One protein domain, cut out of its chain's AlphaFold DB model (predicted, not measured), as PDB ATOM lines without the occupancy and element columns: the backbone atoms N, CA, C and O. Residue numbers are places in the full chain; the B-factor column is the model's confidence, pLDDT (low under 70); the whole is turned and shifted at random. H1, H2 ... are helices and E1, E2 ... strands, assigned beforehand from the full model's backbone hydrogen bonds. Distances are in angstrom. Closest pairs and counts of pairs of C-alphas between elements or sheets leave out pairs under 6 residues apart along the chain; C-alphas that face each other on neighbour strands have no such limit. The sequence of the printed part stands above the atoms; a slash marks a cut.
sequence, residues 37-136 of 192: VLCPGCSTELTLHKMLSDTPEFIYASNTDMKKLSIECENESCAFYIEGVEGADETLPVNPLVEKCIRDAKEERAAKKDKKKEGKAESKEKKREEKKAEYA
ATOM      1  N   VAL A  37      27.752  37.420  48.192       76.50
ATOM      2  CA  VAL A  37      29.201  37.246  48.098       76.50
ATOM      3  C   VAL A  37      29.766  37.040  49.499       76.50
ATOM      4  O   VAL A  37      29.571  37.880  50.379       76.50
ATOM      5  N   LEU A  38      30.427  35.907  49.712       81.81
ATOM      6  CA  LEU A  38      31.005  35.526  50.996       81.81
ATOM      7  C   LEU A  38      32.508  35.786  51.011       81.81
ATOM      8  O   LEU A  38      33.200  35.597  50.009       81.81
ATOM      9  N   CYS A  39      33.009  36.191  52.175       82.12
ATOM     10  CA  CYS A  39      34.436  36.282  52.429       82.12
ATOM     11  C   CYS A  39      35.059  34.875  52.382       82.12
ATOM     12  O   CYS A  39      34.559  33.990  53.080       82.12
ATOM     13  N   PRO A  40      36.163  34.660  51.648       81.94
ATOM     14  CA  PRO A  40      36.814  33.351  51.586       81.94
ATOM     15  C   PRO A  40      37.387  32.888  52.935       81.94
ATOM     16  O   PRO A  40      37.541  31.692  53.145       81.94
ATOM     17  N   GLY A  41      37.698  33.811  53.854       80.50
ATOM     18  CA  GLY A  41      38.401  33.487  55.105       80.50
ATOM     19  C   GLY A  41      37.510  33.275  56.321       80.50
ATOM     20  O   GLY A  41      37.916  32.613  57.267       80.50
ATOM     21  N   CYS A  42      36.307  33.845  56.336       81.00
ATOM     22  CA  CYS A  42      35.395  33.721  57.480       81.00
ATOM     23  C   CYS A  42      33.939  33.465  57.083       81.00
ATOM     24  O   CYS A  42      33.062  33.466  57.946       81.00
ATOM     25  N   SER A  43      33.667  33.286  55.786       79.88
ATOM     26  CA  SER A  43      32.334  33.025  55.230       79.88
ATOM     27  C   SER A  43      31.274  34.067  55.595       79.88
ATOM     28  O   SER A  43      30.083  33.833  55.394       79.88
ATOM     29  N   THR A  44      31.669  35.234  56.109       78.62
ATOM     30  CA  THR A  44      30.731  36.325  56.360       78.62
ATOM     31  C   THR A  44      30.316  36.956  55.047       78.62
ATOM     32  O   THR A  44      31.141  37.145  54.150       78.62
ATOM     33  N   GLU A  45      29.045  37.330  54.959       76.00
ATOM     34  CA  GLU A  45      28.533  38.114  53.842       76.00
ATOM     35  C   GLU A  45      29.310  39.428  53.745       76.00
ATOM     36  O   GLU A  45      29.237  40.278  54.635       76.00
ATOM     37  N   LEU A  46      30.057  39.589  52.655       72.44
ATOM     38  CA  LEU A  46      30.678  40.861  52.321       72.44
ATOM     39  C   LEU A  46      29.543  41.842  52.056       72.44
ATOM     40  O   LEU A  46      28.554  41.504  51.393       72.44
ATOM     41  N   THR A  47      29.639  43.052  52.598       61.47
ATOM     42  CA  THR A  47      28.566  44.050  52.563       61.47
ATOM     43  C   THR A  47      28.412  44.682  51.184       61.47
ATOM     44  O   THR A  47      28.482  45.895  50.997       61.47
ATOM     45  N   LEU A  48      28.101  43.865  50.184       58.06
ATOM     46  CA  LEU A  48      27.685  44.299  48.856       58.06
ATOM     47  C   LEU A  48      26.208  44.709  48.824       58.06
ATOM     48  O   LEU A  48      25.821  45.454  47.940       58.06
ATOM     49  N   HIS A  49      25.432  44.320  49.838       51.09
ATOM     50  CA  HIS A  49      24.113  44.797  50.284       51.09
ATOM     51  C   HIS A  49      23.366  43.585  50.853       51.09
ATOM     52  O   HIS A  49      23.273  42.548  50.205       51.09
ATOM     53  N   LYS A  50      22.787  43.720  52.052       48.91
ATOM     54  CA  LYS A  50      21.916  42.689  52.633       48.91
ATOM     55  C   LYS A  50      20.665  42.533  51.767       48.91
ATOM     56  O   LYS A  50      19.807  43.417  51.774       48.91
ATOM     57  N   MET A  51      20.557  41.413  51.061       47.56
ATOM     58  CA  MET A  51      19.334  40.975  50.395       47.56
ATOM     59  C   MET A  51      18.936  39.591  50.913       47.56
ATOM     60  O   MET A  51      19.729  38.650  50.983       47.56
ATOM     61  N   LEU A  52      17.676  39.498  51.327       45.09
ATOM     62  CA  LEU A  52      16.979  38.251  51.615       45.09
ATOM     63  C   LEU A  52      16.484  37.721  50.266       45.09
ATOM     64  O   LEU A  52      15.465  38.197  49.773       45.09
ATOM     65  N   SER A  53      17.241  36.829  49.631       44.59
ATOM     66  CA  SER A  53      16.659  35.906  48.657       44.59
ATOM     67  C   SER A  53      16.203  34.659  49.412       44.59
ATOM     68  O   SER A  53      16.893  34.207  50.326       44.59
ATOM     69  N   ASP A  54      15.043  34.117  49.041       48.09
ATOM     70  CA  ASP A  54      14.546  32.841  49.579       48.09
ATOM     71  C   ASP A  54      15.328  31.635  49.010       48.09
ATOM     72  O   ASP A  54      15.231  30.526  49.526       48.09
ATOM     73  N   THR A  55      16.177  31.861  47.999       50.34
ATOM     74  CA  THR A  55      17.196  30.921  47.517       50.34
ATOM     75  C   THR A  55      18.558  31.625  47.432       50.34
ATOM     76  O   THR A  55      18.728  32.573  46.655       50.34
ATOM     77  N   PRO A  56      19.540  31.247  48.264       54.31
ATOM     78  CA  PRO A  56      20.838  31.899  48.262       54.31
ATOM     79  C   PRO A  56      21.795  31.167  47.319       54.31
ATOM     80  O   PRO A  56      22.385  30.149  47.669       54.31
ATOM     81  N   GLU A  57      21.991  31.705  46.121       67.88
ATOM     82  CA  GLU A  57      23.237  31.437  45.408       67.88
ATOM     83  C   GLU A  57      24.352  32.168  46.164       67.88
ATOM     84  O   GLU A  57      24.375  33.402  46.247       67.88
ATOM     85  N   PHE A  58      25.230  31.399  46.806       71.38
ATOM     86  CA  PHE A  58      26.408  31.917  47.486       71.38
ATOM     87  C   PHE A  58      27.595  31.861  46.532       71.38
ATOM     88  O   PHE A  58      27.881  30.816  45.951       71.38
ATOM     89  N   ILE A  59      28.300  32.979  46.398       75.44
ATOM     90  CA  ILE A  59      29.537  33.057  45.624       75.44
ATOM     91  C   ILE A  59      30.645  33.424  46.602       75.44
ATOM     92  O   ILE A  59      30.589  34.470  47.241       75.44
ATOM     93  N   TYR A  60      31.654  32.574  46.742       77.88
ATOM     94  CA  TYR A  60      32.846  32.944  47.498       77.88
ATOM     95  C   TYR A  60      33.691  33.890  46.647       77.88
ATOM     96  O   TYR A  60      34.014  33.567  45.503       77.88
ATOM     97  N   ALA A  61      34.029  35.060  47.188       80.69
ATOM     98  CA  ALA A  61      35.059  35.897  46.587       80.69
ATOM     99  C   ALA A  61      36.408  35.192  46.757       80.69
ATOM    100  O   ALA A  61      36.703  34.684  47.834       80.69
ATOM    101  N   SER A  62      37.228  35.144  45.716       82.38
ATOM    102  CA  SER A  62      38.617  34.704  45.841       82.38
ATOM    103  C   SER A  62      39.493  35.816  46.435       82.38
ATOM    104  O   SER A  62      39.099  36.984  46.471       82.38
ATOM    105  N   ASN A  63      40.709  35.489  46.878       82.56
ATOM    106  CA  ASN A  63      41.662  36.496  47.368       82.56
ATOM    107  C   ASN A  63      41.982  37.539  46.283       82.56
ATOM    108  O   ASN A  63      42.141  38.723  46.575       82.56
ATOM    109  N   THR A  64      42.030  37.117  45.020       79.38
ATOM    110  CA  THR A  64      42.237  38.013  43.878       79.38
ATOM    111  C   THR A  64      41.041  38.933  43.667       79.38
ATOM    112  O   THR A  64      41.249  40.125  43.449       79.38
ATOM    113  N   ASP A  65      39.808  38.438  43.836       81.44
ATOM    114  CA  ASP A  65      38.600  39.273  43.814       81.44
ATOM    115  C   ASP A  65      38.613  40.302  44.952       81.44
ATOM    116  O   ASP A  65      38.393  41.488  44.711       81.44
ATOM    117  N   MET A  66      38.924  39.871  46.181       79.56
ATOM    118  CA  MET A  66      39.007  40.745  47.357       79.56
ATOM    119  C   MET A  66      40.029  41.873  47.146       79.56
ATOM    120  O   MET A  66      39.711  43.038  47.382       79.56
ATOM    121  N   LYS A  67      41.228  41.551  46.637       82.44
ATOM    122  CA  LYS A  67      42.296  42.536  46.401       82.44
ATOM    123  C   LYS A  67      41.985  43.465  45.222       82.44
ATOM    124  O   LYS A  67      42.018  44.684  45.381       82.44
ATOM    125  N   LYS A  68      41.651  42.915  44.047       82.75
ATOM    126  CA  LYS A  68      41.446  43.696  42.809       82.75
ATOM    127  C   LYS A  68      40.189  44.556  42.838       82.75
ATOM    128  O   LYS A  68      40.178  45.635  42.254       82.75
ATOM    129  N   LEU A  69      39.135  44.094  43.509       77.62
ATOM    130  CA  LEU A  69      37.890  44.852  43.648       77.62
ATOM    131  C   LEU A  69      37.868  45.713  44.921       77.62
ATOM    132  O   LEU A  69      36.873  46.406  45.158       77.62
ATOM    133  N   SER A  70      38.958  45.684  45.702       77.00
ATOM    134  CA  SER A  70      39.127  46.397  46.974       77.00
ATOM    135  C   SER A  70      37.957  46.142  47.927       77.00
ATOM    136  O   SER A  70      37.317  47.072  48.420       77.00
ATOM    137  N   ILE A  71      37.622  44.866  48.114       77.69
ATOM    138  CA  ILE A  71      36.568  44.442  49.033       77.69
ATOM    139  C   ILE A  71      37.193  44.207  50.398       77.69
ATOM    140  O   ILE A  71      38.078  43.371  50.551       77.69
ATOM    141  N   GLU A  72      36.675  44.901  51.398       74.25
ATOM    142  CA  GLU A  72      37.069  44.707  52.786       74.25
ATOM    143  C   GLU A  72      36.061  43.789  53.481       74.25
ATOM    144  O   GLU A  72      34.845  43.886  53.281       74.25
ATOM    145  N   CYS A  73      36.572  42.861  54.285       81.19
ATOM    146  CA  CYS A  73      35.736  42.069  55.171       81.19
ATOM    147  C   CYS A  73      35.408  42.908  56.408       81.19
ATOM    148  O   CYS A  73      36.319  43.375  57.065       81.19
ATOM    149  N   GLU A  74      34.136  43.086  56.762       77.44
ATOM    150  CA  GLU A  74      33.760  43.818  57.989       77.44
ATOM    151  C   GLU A  74      33.882  42.968  59.263       77.44
ATOM    152  O   GLU A  74      33.616  43.449  60.363       77.44
ATOM    153  N   ASN A  75      34.225  41.685  59.134       81.12
ATOM    154  CA  ASN A  75      34.374  40.818  60.286       81.12
ATOM    155  C   ASN A  75      35.738  41.039  60.938       81.12
ATOM    156  O   ASN A  75      36.753  40.569  60.426       81.12
ATOM    157  N   GLU A  76      35.725  41.693  62.098       77.81
ATOM    158  CA  GLU A  76      36.919  42.015  62.884       77.81
ATOM    159  C   GLU A  76      37.750  40.779  63.258       77.81
ATOM    160  O   GLU A  76      38.956  40.877  63.456       77.81
ATOM    161  N   SER A  77      37.121  39.599  63.315       80.31
ATOM    162  CA  SER A  77      37.801  38.339  63.619       80.31
ATOM    163  C   SER A  77      38.379  37.632  62.386       80.31
ATOM    164  O   SER A  77      38.861  36.505  62.503       80.31
ATOM    165  N   CYS A  78      38.251  38.200  61.186       81.88
ATOM    166  CA  CYS A  78      38.717  37.566  59.957       81.88
ATOM    167  C   CYS A  78      40.197  37.853  59.710       81.88
ATOM    168  O   CYS A  78      40.616  39.004  59.773       81.88
ATOM    169  N   ALA A  79      40.957  36.835  59.300       77.50
ATOM    170  CA  ALA A  79      42.344  37.003  58.860       77.50
ATOM    171  C   ALA A  79      42.484  38.092  57.778       77.50
ATOM    172  O   ALA A  79      43.363  38.936  57.870       77.50
ATOM    173  N   PHE A  80      41.542  38.180  56.829       78.25
ATOM    174  CA  PHE A  80      41.549  39.240  55.811       78.25
ATOM    175  C   PHE A  80      41.336  40.654  56.362       78.25
ATOM    176  O   PHE A  80      41.764  41.611  55.725       78.25
ATOM    177  N   TYR A  81      40.654  40.801  57.502       75.00
ATOM    178  CA  TYR A  81      40.503  42.092  58.177       75.00
ATOM    179  C   TYR A  81      41.743  42.440  59.007       75.00
ATOM    180  O   TYR A  81      42.163  43.591  59.032       75.00
ATOM    181  N   ILE A  82      42.328  41.442  59.674       72.50
ATOM    182  CA  ILE A  82      43.439  41.616  60.617       72.50
ATOM    183  C   ILE A  82      44.778  41.790  59.885       72.50
ATOM    184  O   ILE A  82      45.549  42.687  60.215       72.50
ATOM    185  N   GLU A  83      45.052  40.936  58.902       75.50
ATOM    186  CA  GLU A  83      46.344  40.830  58.210       75.50
ATOM    187  C   GLU A  83      46.298  41.442  56.800       75.50
ATOM    188  O   GLU A  83      47.330  41.719  56.196       75.50
ATOM    189  N   GLY A  84      45.098  41.709  56.276       69.81
ATOM    190  CA  GLY A  84      44.906  42.139  54.894       69.81
ATOM    191  C   GLY A  84      44.917  40.973  53.900       69.81
ATOM    192  O   GLY A  84      44.976  39.797  54.254       69.81
ATOM    193  N   VAL A  85      44.785  41.293  52.609       75.81
ATOM    194  CA  VAL A  85      44.755  40.290  51.530       75.81
ATOM    195  C   VAL A  85      46.167  40.096  50.971       75.81
ATOM    196  O   VAL A  85      46.558  40.747  49.998       75.81
ATOM    197  N   GLU A  86      46.934  39.196  51.580       68.56
ATOM    198  CA  GLU A  86      48.265  38.810  51.098       68.56
ATOM    199  C   GLU A  86      48.205  37.642  50.090       68.56
ATOM    200  O   GLU A  86      47.257  36.853  50.063       68.56
ATOM    201  N   GLY A  87      49.206  37.543  49.206       68.25
ATOM    202  CA  GLY A  87      49.373  36.393  48.304       68.25
ATOM    203  C   GLY A  87      48.378  36.276  47.140       68.25
ATOM    204  O   GLY A  87      48.291  35.222  46.515       68.25
ATOM    205  N   ALA A  88      47.617  37.327  46.825       70.69
ATOM    206  CA  ALA A  88      46.754  37.317  45.647       70.69
ATOM    207  C   ALA A  88      47.578  37.448  44.356       70.69
ATOM    208  O   ALA A  88      48.276  38.446  44.162       70.69
ATOM    209  N   ASP A  89      47.452  36.465  43.468       75.19
ATOM    210  CA  ASP A  89      48.058  36.492  42.140       75.19
ATOM    211  C   ASP A  89      47.361  37.538  41.255       75.19
ATOM    212  O   ASP A  89      46.215  37.385  40.824       75.19
ATOM    213  N   GLU A  90      48.057  38.642  40.991       72.69
ATOM    214  CA  GLU A  90      47.540  39.745  40.184       72.69
ATOM    215  C   GLU A  90      47.391  39.385  38.700       72.69
ATOM    216  O   GLU A  90      46.725  40.117  37.964       72.69
ATOM    217  N   THR A  91      47.917  38.242  38.254       80.25
ATOM    218  CA  THR A  91      47.735  37.759  36.881       80.25
ATOM    219  C   THR A  91      46.398  37.046  36.674       80.25
ATOM    220  O   THR A  91      45.869  37.052  35.561       80.25
ATOM    221  N   LEU A  92      45.786  36.508  37.738       80.62
ATOM    222  CA  LEU A  92      44.520  35.781  37.630       80.62
ATOM    223  C   LEU A  92      43.340  36.726  37.364       80.62
ATOM    224  O   LEU A  92      43.218  37.765  38.024       80.62
ATOM    225  N   PRO A  93      42.439  36.393  36.425       80.19
ATOM    226  CA  PRO A  93      41.255  37.200  36.171       80.19
ATOM    227  C   PRO A  93      40.317  37.197  37.383       80.19
ATOM    228  O   PRO A  93      40.215  36.218  38.119       80.19
ATOM    229  N   VAL A  94      39.627  38.321  37.569       82.94
ATOM    230  CA  VAL A  94      38.559  38.466  38.562       82.94
ATOM    231  C   VAL A  94      37.357  37.636  38.125       82.94
ATOM    232  O   VAL A  94      37.060  37.544  36.931       82.94
ATOM    233  N   ASN A  95      36.631  37.055  39.078       82.50
ATOM    234  CA  ASN A  95      35.377  36.385  38.783       82.50
ATOM    235  C   ASN A  95      34.345  37.410  38.257       82.50
ATOM    236  O   ASN A  95      33.921  38.300  39.006       82.50
ATOM    237  N   PRO A  96      33.872  37.276  37.002       79.50
ATOM    238  CA  PRO A  96      32.986  38.259  36.380       79.50
ATOM    239  C   PRO A  96      31.636  38.388  37.101       79.50
ATOM    240  O   PRO A  96      30.991  39.436  37.036       79.50
ATOM    241  N   LEU A  97      31.193  37.346  37.817       78.81
ATOM    242  CA  LEU A  97      29.974  37.403  38.624       78.81
ATOM    243  C   LEU A  97      30.162  38.276  39.866       78.81
ATOM    244  O   LEU A  97      29.277  39.071  40.187       78.81
ATOM    245  N   VAL A  98      31.312  38.167  40.537       76.75
ATOM    246  CA  VAL A  98      31.645  38.985  41.713       76.75
ATOM    247  C   VAL A  98      31.805  40.445  41.294       76.75
ATOM    248  O   VAL A  98      31.195  41.329  41.898       76.75
ATOM    249  N   GLU A  99      32.525  40.697  40.200       81.38
ATOM    250  CA  GLU A  99      32.682  42.036  39.627       81.38
ATOM    251  C   GLU A  99      31.332  42.681  39.286       81.38
ATOM    252  O   GLU A  99      31.054  43.812  39.705       81.38
ATOM    253  N   LYS A 100      30.447  41.947  38.598       80.88
ATOM    254  CA  LYS A 100      29.093  42.416  38.278       80.88
ATOM    255  C   LYS A 100      28.302  42.747  39.543       80.88
ATOM    256  O   LYS A 100      27.707  43.819  39.621       80.88
ATOM    257  N   CYS A 101      28.342  41.881  40.556       76.94
ATOM    258  CA  CYS A 101      27.634  42.114  41.817       76.94
ATOM    259  C   CYS A 101      28.094  43.398  42.517       76.94
ATOM    260  O   CYS A 101      27.265  44.149  43.036       76.94
ATOM    261  N   ILE A 102      29.398  43.686  42.501       76.25
ATOM    262  CA  ILE A 102      29.963  44.903  43.095       76.25
ATOM    263  C   ILE A 102      29.593  46.140  42.288       76.25
ATOM    264  O   ILE A 102      29.209  47.156  42.872       76.25
ATOM    265  N   ARG A 103      29.706  46.079  40.959       79.94
ATOM    266  CA  ARG A 103      29.347  47.194  40.079       79.94
ATOM    267  C   ARG A 103      27.886  47.576  40.271       79.94
ATOM    268  O   ARG A 103      27.588  48.730  40.578       79.94
ATOM    269  N   ASP A 104      27.001  46.590  40.208       75.00
ATOM    270  CA  ASP A 104      25.569  46.804  40.363       75.00
ATOM    271  C   ASP A 104      25.237  47.299  41.790       75.00
ATOM    272  O   ASP A 104      24.237  47.989  42.000       75.00
ATOM    273  N   ALA A 105      26.028  46.936  42.810       73.25
ATOM    274  CA  ALA A 105      25.885  47.452  44.176       73.25
ATOM    275  C   ALA A 105      26.332  48.918  44.298       73.25
ATOM    276  O   ALA A 105      25.675  49.715  44.975       73.25
ATOM    277  N   LYS A 106      27.433  49.301  43.638       75.62
ATOM    278  CA  LYS A 106      27.915  50.692  43.583       75.62
ATOM    279  C   LYS A 106      26.905  51.593  42.872       75.62
ATOM    280  O   LYS A 106      26.586  52.665  43.390       75.62
ATOM    281  N   GLU A 107      26.357  51.134  41.752       80.50
ATOM    282  CA  GLU A 107      25.333  51.855  40.995       80.50
ATOM    283  C   GLU A 107      24.050  52.044  41.817       80.50
ATOM    284  O   GLU A 107      23.516  53.149  41.906       80.50
ATOM    285  N   GLU A 108      23.601  51.013  42.537       71.94
ATOM    286  CA  GLU A 108      22.428  51.130  43.403       71.94
ATOM    287  C   GLU A 108      22.662  52.095  44.582       71.94
ATOM    288  O   GLU A 108      21.762  52.852  44.966       71.94
ATOM    289  N   ARG A 109      23.874  52.118  45.154       73.19
ATOM    290  CA  ARG A 109      24.256  53.100  46.186       73.19
ATOM    291  C   ARG A 109      24.239  54.520  45.640       73.19
ATOM    292  O   ARG A 109      23.762  55.413  46.347       73.19
ATOM    293  N   ALA A 110      24.739  54.728  44.425       75.31
ATOM    294  CA  ALA A 110      24.674  56.015  43.746       75.31
ATOM    295  C   ALA A 110      23.209  56.424  43.529       75.31
ATOM    296  O   ALA A 110      22.774  57.434  44.081       75.31
ATOM    297  N   ALA A 111      22.398  55.551  42.927       77.38
ATOM    298  CA  ALA A 111      20.979  55.797  42.683       77.38
ATOM    299  C   ALA A 111      20.180  56.083  43.971       77.38
ATOM    300  O   ALA A 111      19.306  56.950  43.989       77.38
ATOM    301  N   LYS A 112      20.467  55.397  45.087       78.44
ATOM    302  CA  LYS A 112      19.839  55.692  46.391       78.44
ATOM    303  C   LYS A 112      20.283  57.040  46.956       78.44
ATOM    304  O   LYS A 112      19.464  57.734  47.563       78.44
ATOM    305  N   LYS A 113      21.560  57.407  46.806       77.50
ATOM    306  CA  LYS A 113      22.068  58.721  47.228       77.50
ATOM    307  C   LYS A 113      21.424  59.836  46.409       77.50
ATOM    308  O   LYS A 113      21.010  60.827  47.007       77.50
ATOM    309  N   ASP A 114      21.272  59.642  45.105       77.62
ATOM    310  CA  ASP A 114      20.692  60.640  44.208       77.62
ATOM    311  C   ASP A 114      19.186  60.785  44.433       77.62
ATOM    312  O   ASP A 114      18.742  61.890  44.732       77.62
ATOM    313  N   LYS A 115      18.428  59.685  44.550       78.44
ATOM    314  CA  LYS A 115      17.010  59.732  44.970       78.44
ATOM    315  C   LYS A 115      16.808  60.428  46.319       78.44
ATOM    316  O   LYS A 115      15.821  61.128  46.534       78.44
ATOM    317  N   LYS A 116      17.744  60.255  47.262       78.31
ATOM    318  CA  LYS A 116      17.702  60.943  48.563       78.31
ATOM    319  C   LYS A 116      18.026  62.436  48.440       78.31
ATOM    320  O   LYS A 116      17.533  63.215  49.256       78.31
ATOM    321  N   LYS A 117      18.865  62.842  47.483       82.81
ATOM    322  CA  LYS A 117      19.143  64.255  47.188       82.81
ATOM    323  C   LYS A 117      17.958  64.906  46.482       82.81
ATOM    324  O   LYS A 117      17.523  65.956  46.943       82.81
ATOM    325  N   GLU A 118      17.402  64.255  45.465       75.75
ATOM    326  CA  GLU A 118      16.219  64.710  44.726       75.75
ATOM    327  C   GLU A 118      15.018  64.881  45.655       75.75
ATOM    328  O   GLU A 118      14.497  65.984  45.771       75.75
ATOM    329  N   GLY A 119      14.672  63.865  46.456       83.62
ATOM    330  CA  GLY A 119      13.559  63.983  47.405       83.62
ATOM    331  C   GLY A 119      13.771  65.068  48.474       83.62
ATOM    332  O   GLY A 119      12.814  65.663  48.972       83.62
ATOM    333  N   LYS A 120      15.027  65.381  48.830       86.06
ATOM    334  CA  LYS A 120      15.339  66.524  49.707       86.06
ATOM    335  C   LYS A 120      15.211  67.866  48.986       86.06
ATOM    336  O   LYS A 120      14.831  68.837  49.638       86.06
ATOM    337  N   ALA A 121      15.574  67.940  47.707       84.00
ATOM    338  CA  ALA A 121      15.449  69.144  46.895       84.00
ATOM    339  C   ALA A 121      13.971  69.471  46.654       84.00
ATOM    340  O   ALA A 121      13.535  70.554  47.036       84.00
ATOM    341  N   GLU A 122      13.191  68.491  46.198       83.38
ATOM    342  CA  GLU A 122      11.748  68.610  45.962       83.38
ATOM    343  C   GLU A 122      11.000  69.011  47.246       83.38
ATOM    344  O   GLU A 122      10.194  69.936  47.257       83.38
ATOM    345  N   SER A 123      11.338  68.403  48.391       86.12
ATOM    346  CA  SER A 123      10.739  68.789  49.676       86.12
ATOM    347  C   SER A 123      11.096  70.220  50.104       86.12
ATOM    348  O   SER A 123      10.273  70.907  50.716       86.12
ATOM    349  N   LYS A 124      12.318  70.688  49.819       87.12
ATOM    350  CA  LYS A 124      12.726  72.071  50.112       87.12
ATOM    351  C   LYS A 124      12.042  73.068  49.182       87.12
ATOM    352  O   LYS A 124      11.675  74.143  49.651       87.12
ATOM    353  N   GLU A 125      11.892  72.723  47.911       87.44
ATOM    354  CA  GLU A 125      11.207  73.537  46.910       87.44
ATOM    355  C   GLU A 125       9.727  73.678  47.250       87.44
ATOM    356  O   GLU A 125       9.265  74.799  47.449       87.44
ATOM    357  N   LYS A 126       9.040  72.565  47.527       84.88
ATOM    358  CA  LYS A 126       7.642  72.582  47.970       84.88
ATOM    359  C   LYS A 126       7.433  73.448  49.216       84.88
ATOM    360  O   LYS A 126       6.525  74.269  49.259       84.88
ATOM    361  N   LYS A 127       8.326  73.354  50.211       89.81
ATOM    362  CA  LYS A 127       8.282  74.231  51.398       89.81
ATOM    363  C   LYS A 127       8.516  75.706  51.069       89.81
ATOM    364  O   LYS A 127       7.996  76.569  51.774       89.81
ATOM    365  N   ARG A 128       9.344  76.021  50.069       86.56
ATOM    366  CA  ARG A 128       9.560  77.404  49.619       86.56
ATOM    367  C   ARG A 128       8.323  77.942  48.909       86.56
ATOM    368  O   ARG A 128       7.944  79.075  49.184       86.56
ATOM    369  N   GLU A 129       7.690  77.144  48.059       83.88
ATOM    370  CA  GLU A 129       6.448  77.516  47.379       83.88
ATOM    371  C   GLU A 129       5.291  77.705  48.359       83.88
ATOM    372  O   GLU A 129       4.617  78.729  48.303       83.88
ATOM    373  N   GLU A 130       5.121  76.793  49.321       86.88
ATOM    374  CA  GLU A 130       4.117  76.918  50.386       86.88
ATOM    375  C   GLU A 130       4.323  78.205  51.196       86.88
ATOM    376  O   GLU A 130       3.378  78.967  51.384       86.88
ATOM    377  N   LYS A 131       5.567  78.518  51.593       86.50
ATOM    378  CA  LYS A 131       5.885  79.779  52.282       86.50
ATOM    379  C   LYS A 131       5.643  81.013  51.415       86.50
ATOM    380  O   LYS A 131       5.199  82.033  51.932       86.50
ATOM    381  N   LYS A 132       5.936  80.948  50.113       82.25
ATOM    382  CA  LYS A 132       5.676  82.049  49.173       82.25
ATOM    383  C   LYS A 132       4.172  82.287  49.014       82.25
ATOM    384  O   LYS A 132       3.739  83.434  49.030       82.25
ATOM    385  N   ALA A 133       3.385  81.217  48.912       82.50
ATOM    386  CA  ALA A 133       1.930  81.283  48.846       82.50
ATOM    387  C   ALA A 133       1.311  81.771  50.164       82.50
ATOM    388  O   ALA A 133       0.345  82.528  50.147       82.50
ATOM    389  N   GLU A 134       1.867  81.372  51.308       81.69
ATOM    390  CA  GLU A 134       1.441  81.858  52.620       81.69
ATOM    391  C   GLU A 134       1.751  83.349  52.787       81.69
ATOM    392  O   GLU A 134       0.860  84.113  53.142       81.69
ATOM    393  N   TYR A 135       2.962  83.790  52.435       78.25
ATOM    394  CA  TYR A 135       3.342  85.205  52.485       78.25
ATOM    395  C   TYR A 135       2.492  86.075  51.548       78.25
ATOM    396  O   TYR A 135       2.085  87.166  51.933       78.25
ATOM    397  N   ALA A 136       2.134  85.574  50.360       76.19
ATOM    398  CA  ALA A 136       1.262  86.286  49.423       76.19
ATOM    399  C   ALA A 136      -0.137  86.594  49.994       76.19
ATOM    400  O   ALA A 136      -0.753  87.574  49.577       76.19
TER     401      ALA A 136
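What this domain is: This is residues 37 to 136 of the 192 residues of an uncharacterized protein of Diaporthe ampelina (UniProt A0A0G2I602). One long straight helix, H3, runs out of a small compact head made mostly of loops; its residues 110 to 136 stick out as a free arm. The head holds the short strand E1, the short helices H1 and H2 and the first part of H3, and a loop at residues 50 to 55 also sticks out. The printed part has 100 residues, in the order E1, H1, H2, H3, and is mostly helix. It is extended, with a radius of gyration of the C-alphas of 20.5 A, and spans 69 by 31 by 28 A, the arm making the length.

Where its parts are: Start at C-alpha 37, at (29.201, 37.246, 48.098); residues 37 to 57 hold no named element. E1 follows at residues 58 to 60, then H1 at residues 63 to 68 and H2 at residues 79 to 82. Find C-alpha 96 at (32.986, 38.259, 36.380); from there H3, residues 96 to 136, runs 59.0 A to C-alpha 136 at (1.262, 86.286, 49.423).

How they stand to each other: E1 pairs with no named strand; its closest C-alpha to H3 is that of Ile 59, 7.4 A from that of Val 98. H1 and H3 are close but not clearly touching: look at the C-alphas of Asp 65 and Val 98, their closest, 7.3 A apart. Their lines stand at a steep tilt of 49 degrees, the same way. H2 touches no helix, and E1 and H2 are apart. In H1 and H3 every O i to N i+4 pair is within hydrogen-bond range; H2 is too short for such a pair.

The domain as a whole: The C-alphas of Gly 87 and Ala 136, the two farthest apart, are 69.3 A apart. Without the stretches that stand free, the body of 67 residues spans 30 by 28 by 21 A. The printed part has no cut, and the link from H2 to H3 is long, with 13 residues. The mean pLDDT of the printed part is 76.2; look for values under 70 at residues 47 to 57, 84 and 86 to 87.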